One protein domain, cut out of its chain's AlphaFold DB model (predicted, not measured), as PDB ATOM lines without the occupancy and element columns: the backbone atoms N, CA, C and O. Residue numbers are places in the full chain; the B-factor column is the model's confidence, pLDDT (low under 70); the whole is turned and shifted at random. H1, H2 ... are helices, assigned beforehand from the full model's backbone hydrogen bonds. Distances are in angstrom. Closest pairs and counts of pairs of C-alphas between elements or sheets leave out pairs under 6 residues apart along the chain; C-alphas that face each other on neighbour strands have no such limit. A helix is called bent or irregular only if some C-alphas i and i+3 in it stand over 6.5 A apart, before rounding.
ATOM      1  N   LYS A   2     164.108 155.207 225.913       75.94
ATOM      2  CA  LYS A   2     164.370 154.369 224.714       75.94
ATOM      3  C   LYS A   2     163.211 153.422 224.348       75.94
ATOM      4  O   LYS A   2     162.783 153.439 223.205       75.94
ATOM      5  N   LYS A   3     162.654 152.665 225.308       83.25
ATOM      6  CA  LYS A   3     161.511 151.752 225.062       83.25
ATOM      7  C   LYS A   3     160.269 152.457 224.486       83.25
ATOM      8  O   LYS A   3     159.631 151.918 223.600       83.25
ATOM      9  N   ILE A   4     159.964 153.671 224.955       83.25
ATOM     10  CA  ILE A   4     158.802 154.454 224.491       83.25
ATOM     11  C   ILE A   4     159.002 154.895 223.038       83.25
ATOM     12  O   ILE A   4     158.093 154.754 222.233       83.25
ATOM     13  N   ILE A   5     160.205 155.363 222.691       84.56
ATOM     14  CA  ILE A   5     160.544 155.756 221.313       84.56
ATOM     15  C   ILE A   5     160.388 154.565 220.358       84.56
ATOM     16  O   ILE A   5     159.802 154.719 219.293       84.56
ATOM     17  N   TRP A   6     160.846 153.374 220.760       85.88
ATOM     18  CA  TRP A   6     160.671 152.151 219.972       85.88
ATOM     19  C   TRP A   6     159.198 151.781 219.767       85.88
ATOM     20  O   TRP A   6     158.813 151.462 218.651       85.88
ATOM     21  N   ILE A   7     158.362 151.876 220.806       89.19
ATOM     22  CA  ILE A   7     156.916 151.609 220.696       89.19
ATOM     23  C   ILE A   7     156.254 152.582 219.710       89.19
ATOM     24  O   ILE A   7     155.509 152.155 218.832       89.19
ATOM     25  N   VAL A   8     156.555 153.878 219.825       88.25
ATOM     26  CA  VAL A   8     156.015 154.916 218.932       88.25
ATOM     27  C   VAL A   8     156.454 154.681 217.486       88.25
ATOM     28  O   VAL A   8     155.626 154.757 216.582       88.25
ATOM     29  N   ALA A   9     157.726 154.335 217.264       87.69
ATOM     30  CA  ALA A   9     158.243 154.019 215.936       87.69
ATOM     31  C   ALA A   9     157.545 152.795 215.319       87.69
ATOM     32  O   ALA A   9     157.158 152.843 214.156       87.69
ATOM     33  N   SER A  10     157.316 151.730 216.095       90.44
ATOM     34  CA  SER A  10     156.595 150.547 215.610       90.44
ATOM     35  C   SER A  10     155.148 150.863 215.222       90.44
ATOM     36  O   SER A  10     154.694 150.414 214.174       90.44
ATOM     37  N   ILE A  11     154.435 151.659 216.029       90.00
ATOM     38  CA  ILE A  11     153.058 152.090 215.729       90.00
ATOM     39  C   ILE A  11     153.027 152.938 214.455       90.00
ATOM     40  O   ILE A  11     152.174 152.720 213.598       90.00
ATOM     41  N   PHE A  12     153.976 153.866 214.311       90.31
ATOM     42  CA  PHE A  12     154.119 154.690 213.113       90.31
ATOM     43  C   PHE A  12     154.336 153.834 211.863       90.31
ATOM     44  O   PHE A  12     153.573 153.947 210.909       90.31
ATOM     45  N   ILE A  13     155.311 152.921 211.891       90.69
ATOM     46  CA  ILE A  13     155.612 152.040 210.756       90.69
ATOM     47  C   ILE A  13     154.397 151.182 210.394       90.69
ATOM     48  O   ILE A  13     154.057 151.085 209.216       90.69
ATOM     49  N   LEU A  14     153.729 150.581 211.384       89.88
ATOM     50  CA  LEU A  14     152.565 149.729 211.150       89.88
ATOM     51  C   LEU A  14     151.421 150.525 210.504       89.88
ATOM     52  O   LEU A  14     150.884 150.110 209.481       89.88
ATOM     53  N   TYR A  15     151.086 151.685 211.071       86.00
ATOM     54  CA  TYR A  15     149.998 152.521 210.576       86.00
ATOM     55  C   TYR A  15     150.295 153.081 209.182       86.00
ATOM     56  O   TYR A  15     149.460 152.969 208.289       86.00
ATOM     57  N   THR A  16     151.504 153.600 208.949       84.75
ATOM     58  CA  THR A  16     151.921 154.080 207.626       84.75
ATOM     59  C   THR A  16     151.928 152.953 206.597       84.75
ATOM     60  O   THR A  16     151.485 153.171 205.476       84.75
ATOM     61  N   SER A  17     152.349 151.737 206.962       82.06
ATOM     62  CA  SER A  17     152.303 150.582 206.052       82.06
ATOM     63  C   SER A  17     150.869 150.228 205.655       82.06
ATOM     64  O   SER A  17     150.610 149.961 204.484       82.06
ATOM     65  N   VAL A  18     149.928 150.274 206.605       79.50
ATOM     66  CA  VAL A  18     148.498 150.076 206.323       79.50
ATOM     67  C   VAL A  18     147.977 151.176 205.404       79.50
ATOM     68  O   VAL A  18     147.338 150.871 204.407       79.50
ATOM     69  N   VAL A  19     148.281 152.444 205.686       77.62
ATOM     70  CA  VAL A  19     147.842 153.565 204.843       77.62
ATOM     71  C   VAL A  19     148.397 153.427 203.429       77.62
ATOM     72  O   VAL A  19     147.616 153.425 202.487       77.62
ATOM     73  N   VAL A  20     149.706 153.219 203.265       74.00
ATOM     74  CA  VAL A  20     150.345 153.022 201.952       74.00
ATOM     75  C   VAL A  20     149.714 151.853 201.195       74.00
ATOM     76  O   VAL A  20     149.410 151.993 200.013       74.00
ATOM     77  N   TYR A  21     149.446 150.733 201.870       71.00
ATOM     78  CA  TYR A  21     148.752 149.588 201.275       71.00
ATOM     79  C   TYR A  21     147.346 149.935 200.754       71.00
ATOM     80  O   TYR A  21     146.907 149.368 199.755       71.00
ATOM     81  N   LEU A  22     146.644 150.860 201.412       68.38
ATOM     82  CA  LEU A  22     145.306 151.300 201.017       68.38
ATOM     83  C   LEU A  22     145.311 152.314 199.862       68.38
ATOM     84  O   LEU A  22     144.343 152.341 199.109       68.38
ATOM     85  N   VAL A  23     146.365 153.130 199.711       62.34
ATOM     86  CA  VAL A  23     146.452 154.153 198.645       62.34
ATOM     87  C   VAL A  23     147.217 153.704 197.403       62.34
ATOM     88  O   VAL A  23     147.188 154.415 196.404       62.34
ATOM     89  N   MET A  24     147.931 152.573 197.442       55.56
ATOM     90  CA  MET A  24     148.683 152.081 196.285       55.56
ATOM     91  C   MET A  24     147.732 151.810 195.100       55.56
ATOM     92  O   MET A  24     146.944 150.864 195.167       55.56
ATOM     93  N   PRO A  25     147.822 152.587 193.997       45.19
ATOM     94  CA  PRO A  25     146.839 152.580 192.906       45.19
ATOM     95  C   PRO A  25     146.953 151.365 191.973       45.19
ATOM     96  O   PRO A  25     146.333 151.312 190.918       45.19
ATOM     97  N   ALA A  26     147.743 150.366 192.340       46.06
ATOM     98  CA  ALA A  26     148.018 149.226 191.493       46.06
ATOM     99  C   ALA A  26     148.131 147.986 192.368       46.06
ATOM    100  O   ALA A  26     149.215 147.611 192.816       46.06
ATOM    101  N   ARG A 139     136.517 146.168 200.681       48.06
ATOM    102  CA  ARG A 139     135.744 146.272 199.449       48.06
ATOM    103  C   ARG A 139     135.381 147.726 199.180       48.06
ATOM    104  O   ARG A 139     135.205 148.518 200.104       48.06
ATOM    105  N   ASP A 140     135.338 148.020 197.897       49.62
ATOM    106  CA  ASP A 140     135.451 149.336 197.316       49.62
ATOM    107  C   ASP A 140     134.488 150.367 197.924       49.62
ATOM    108  O   ASP A 140     133.266 150.285 197.827       49.62
ATOM    109  N   ASN A 141     135.091 151.326 198.616       49.81
ATOM    110  CA  ASN A 141     134.487 152.586 199.019       49.81
ATOM    111  C   ASN A 141     135.595 153.640 198.907       49.81
ATOM    112  O   ASN A 141     135.919 154.342 199.872       49.81
ATOM    113  N   SER A 142     136.241 153.659 197.731       55.94
ATOM    114  CA  SER A 142     137.405 154.480 197.390       55.94
ATOM    115  C   SER A 142     137.260 155.916 197.898       55.94
ATOM    116  O   SER A 142     138.146 156.403 198.593       55.94
ATOM    117  N   SER A 143     136.096 156.540 197.710       56.75
ATOM    118  CA  SER A 143     135.790 157.898 198.180       56.75
ATOM    119  C   SER A 143     135.847 158.053 199.704       56.75
ATOM    120  O   SER A 143     136.455 158.991 200.214       56.75
ATOM    121  N   ILE A 144     135.235 157.133 200.457       62.50
ATOM    122  CA  ILE A 144     135.190 157.204 201.925       62.50
ATOM    123  C   ILE A 144     136.576 156.912 202.502       62.50
ATOM    124  O   ILE A 144     137.045 157.642 203.371       62.50
ATOM    125  N   MET A 145     137.274 155.903 201.980       64.25
ATOM    126  CA  MET A 145     138.643 155.569 202.387       64.25
ATOM    127  C   MET A 145     139.627 156.717 202.141       64.25
ATOM    128  O   MET A 145     140.445 157.015 203.012       64.25
ATOM    129  N   LEU A 146     139.526 157.403 200.999       65.56
ATOM    130  CA  LEU A 146     140.378 158.548 200.671       65.56
ATOM    131  C   LEU A 146     140.114 159.721 201.624       65.56
ATOM    132  O   LEU A 146     141.062 160.312 202.140       65.56
ATOM    133  N   ILE A 147     138.844 159.991 201.955       68.81
ATOM    134  CA  ILE A 147     138.459 160.972 202.983       68.81
ATOM    135  C   ILE A 147     139.054 160.591 204.346       68.81
ATOM    136  O   ILE A 147     139.618 161.447 205.030       68.81
ATOM    137  N   TYR A 148     138.987 159.313 204.731       71.31
ATOM    138  CA  TYR A 148     139.582 158.837 205.979       71.31
ATOM    139  C   TYR A 148     141.102 159.048 206.002       71.31
ATOM    140  O   TYR A 148     141.640 159.542 206.989       71.31
ATOM    141  N   ILE A 149     141.810 158.730 204.919       77.38
ATOM    142  CA  ILE A 149     143.261 158.930 204.846       77.38
ATOM    143  C   ILE A 149     143.599 160.423 204.929       77.38
ATOM    144  O   ILE A 149     144.436 160.811 205.743       77.38
ATOM    145  N   VAL A 150     142.923 161.272 204.152       79.06
ATOM    146  CA  VAL A 150     143.195 162.718 204.111       79.06
ATOM    147  C   VAL A 150     142.907 163.396 205.452       79.06
ATOM    148  O   VAL A 150     143.666 164.270 205.856       79.06
ATOM    149  N   LEU A 151     141.851 162.995 206.166       82.19
ATOM    150  CA  LEU A 151     141.494 163.602 207.451       82.19
ATOM    151  C   LEU A 151     142.298 163.033 208.623       82.19
ATOM    152  O   LEU A 151     142.794 163.790 209.455       82.19
ATOM    153  N   PHE A 152     142.432 161.709 208.716       83.31
ATOM    154  CA  PHE A 152     142.975 161.069 209.916       83.31
ATOM    155  C   PHE A 152     144.492 160.881 209.877       83.31
ATOM    156  O   PHE A 152     145.118 160.905 210.938       83.31
ATOM    157  N   TYR A 153     145.114 160.763 208.697       85.56
ATOM    158  CA  TYR A 153     146.572 160.632 208.609       85.56
ATOM    159  C   TYR A 153     147.315 161.877 209.135       85.56
ATOM    160  O   TYR A 153     148.224 161.711 209.952       85.56
ATOM    161  N   PRO A 154     146.926 163.125 208.798       87.94
ATOM    162  CA  PRO A 154     147.559 164.316 209.368       87.94
ATOM    163  C   PRO A 154     147.371 164.419 210.883       87.94
ATOM    164  O   PRO A 154     148.316 164.743 211.600       87.94
ATOM    165  N   ILE A 155     146.176 164.086 211.388       90.38
ATOM    166  CA  ILE A 155     145.888 164.069 212.831       90.38
ATOM    167  C   ILE A 155     146.807 163.065 213.538       90.38
ATOM    168  O   ILE A 155     147.408 163.386 214.564       90.38
ATOM    169  N   PHE A 156     146.977 161.874 212.964       89.62
ATOM    170  CA  PHE A 156     147.900 160.865 213.472       89.62
ATOM    171  C   PHE A 156     149.348 161.379 213.530       89.62
ATOM    172  O   PHE A 156     150.005 161.234 214.564       89.62
ATOM    173  N   LEU A 157     149.836 162.037 212.469       89.88
ATOM    174  CA  LEU A 157     151.181 162.627 212.444       89.88
ATOM    175  C   LEU A 157     151.372 163.679 213.543       89.88
ATOM    176  O   LEU A 157     152.410 163.685 214.208       89.88
ATOM    177  N   ILE A 158     150.365 164.527 213.771       93.00
ATOM    178  CA  ILE A 158     150.393 165.543 214.832       93.00
ATOM    179  C   ILE A 158     150.513 164.872 216.205       93.00
ATOM    180  O   ILE A 158     151.401 165.227 216.980       93.00
ATOM    181  N   ILE A 159     149.677 163.869 216.500       91.94
ATOM    182  CA  ILE A 159     149.699 163.150 217.785       91.94
ATOM    183  C   ILE A 159     151.076 162.520 218.033       91.94
ATOM    184  O   ILE A 159     151.661 162.695 219.106       91.94
ATOM    185  N   ILE A 160     151.630 161.829 217.032       92.00
ATOM    186  CA  ILE A 160     152.962 161.215 217.113       92.00
ATOM    187  C   ILE A 160     154.042 162.284 217.345       92.00
ATOM    188  O   ILE A 160     154.911 162.101 218.203       92.00
ATOM    189  N   GLY A 161     153.957 163.421 216.651       89.62
ATOM    190  CA  GLY A 161     154.860 164.560 216.815       89.62
ATOM    191  C   GLY A 161     154.844 165.150 218.227       89.62
ATOM    192  O   GLY A 161     155.909 165.373 218.814       89.62
ATOM    193  N   VAL A 162     153.663 165.338 218.828       92.19
ATOM    194  CA  VAL A 162     153.533 165.826 220.213       92.19
ATOM    195  C   VAL A 162     154.133 164.829 221.210       92.19
ATOM    196  O   VAL A 162     154.896 165.218 222.103       92.19
ATOM    197  N   ILE A 163     153.858 163.530 221.051       89.19
ATOM    198  CA  ILE A 163     154.410 162.481 221.924       89.19
ATOM    199  C   ILE A 163     155.943 162.440 221.830       89.19
ATOM    200  O   ILE A 163     156.630 162.384 222.849       89.19
ATOM    201  N   LEU A 164     156.511 162.512 220.624       88.12
ATOM    202  CA  LEU A 164     157.965 162.538 220.436       88.12
ATOM    203  C   LEU A 164     158.600 163.787 221.054       88.12
ATOM    204  O   LEU A 164     159.592 163.674 221.776       88.12
ATOM    205  N   THR A 165     158.005 164.957 220.830       87.38
ATOM    206  CA  THR A 165     158.509 166.237 221.348       87.38
ATOM    207  C   THR A 165     158.516 166.253 222.875       87.38
ATOM    208  O   THR A 165     159.534 166.566 223.490       87.38
ATOM    209  N   THR A 166     157.425 165.820 223.512       87.19
ATOM    210  CA  THR A 166     157.341 165.719 224.979       87.19
ATOM    211  C   THR A 166     158.351 164.724 225.556       87.19
ATOM    212  O   THR A 166     158.991 165.007 226.572       87.19
ATOM    213  N   VAL A 167     158.568 163.580 224.896       85.50
ATOM    214  CA  VAL A 167     159.596 162.604 225.295       85.50
ATOM    215  C   VAL A 167     161.009 163.182 225.156       85.50
ATOM    216  O   VAL A 167     161.843 162.949 226.036       85.50
ATOM    217  N   LEU A 168     161.291 163.938 224.091       83.44
ATOM    218  CA  LEU A 168     162.587 164.579 223.857       83.44
ATOM    219  C   LEU A 168     162.867 165.694 224.870       83.44
ATOM    220  O   LEU A 168     163.938 165.691 225.474       83.44
ATOM    221  N   ILE A 169     161.899 166.576 225.132       86.06
ATOM    222  CA  ILE A 169     162.006 167.631 226.152       86.06
ATOM    223  C   ILE A 169     162.263 167.007 227.527       86.06
ATOM    224  O   ILE A 169     163.215 167.375 228.211       86.06
ATOM    225  N   LYS A 170     161.492 165.980 227.911       81.75
ATOM    226  CA  LYS A 170     161.670 165.286 229.197       81.75
ATOM    227  C   LYS A 170     163.019 164.572 229.307       81.75
ATOM    228  O   LYS A 170     163.551 164.440 230.406       81.75
ATOM    229  N   LYS A 171     163.580 164.105 228.187       79.81
ATOM    230  CA  LYS A 171     164.942 163.554 228.127       79.81
ATOM    231  C   LYS A 171     165.999 164.645 228.305       79.81
ATOM    232  O   LYS A 171     167.016 164.370 228.931       79.81
ATOM    233  N   HIS A 172     165.760 165.837 227.762       76.75
ATOM    234  CA  HIS A 172     166.690 166.960 227.817       76.75
ATOM    235  C   HIS A 172     166.687 167.677 229.175       76.75
ATOM    236  O   HIS A 172     167.745 168.097 229.616       76.75
ATOM    237  N   MET A 173     165.532 167.761 229.848       74.81
ATOM    238  CA  MET A 173     165.383 168.345 231.194       74.81
ATOM    239  C   MET A 173     165.817 167.414 232.338       74.81
ATOM    240  O   MET A 173     165.953 167.858 233.471       74.81
ATOM    241  N   LYS A 174     165.960 166.106 232.079       60.41
ATOM    242  CA  LYS A 174     166.468 165.115 233.052       60.41
ATOM    243  C   LYS A 174     167.982 164.884 232.950       60.41
ATOM    244  O   LYS A 174     168.489 163.961 233.587       60.41
ATOM    245  N   LYS A 175     168.658 165.647 232.097       50.88
ATOM    246  CA  LYS A 175     170.114 165.709 231.974       50.88
ATOM    247  C   LYS A 175     170.597 166.948 232.706       50.88
ATOM    248  O   LYS A 175     171.697 166.849 233.280       50.88
TER     249      LYS A 175
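This is residues 2 to 26 and 139 to 175 of the 175 residues of an uncharacterized protein of Clostridium baratii str. Sullivan (UniProt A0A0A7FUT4). Two long helices, H2 and the shorter H1, lie side by side and run opposite ways, their lines at a shallow tilt of 14 degrees, in a thin rod. H2 makes most of the rod's length, with a kink of 25 degrees near residue 153. The printed part has 62 residues with two named helices, H1 then H2, and no named strand; the class is all helix. It is loose, with a radius of gyration of the C-alphas of 15.2 A, and spans 51 by 18 by 14 A.

H2, residues 142 to 173, runs 46.0 A from C-alpha 142 at (137.405, 154.480, 197.390) to C-alpha 173 at (165.383, 168.345, 231.194). It is neither bent nor irregular, but only just: C-alphas 151 and 154 are 6.4 A apart. H1, residues 2 to 23, runs 31.6 A from C-alpha 2 at (164.370, 154.369, 224.714).

H2 and H1 touch; their closest C-alphas, of Ile 149 and Val 19, are 7.1 A apart. They run opposite ways at a shallow tilt of 14 degrees. Every O i to N i+4 pair is within hydrogen-bond range in H1, and 26 of 28 in H2.

The C-alphas farthest apart, of Asp 140 and Lys 175, are 51.7 A apart. Residues 27 to 138 are not printed; C-alphas 26 and 139 are 14.9 A apart across this cut, which the link from H1 to H2 spans. pLDDT is under 70 at residues 22 to 26, 139 to 147 and 174 to 175.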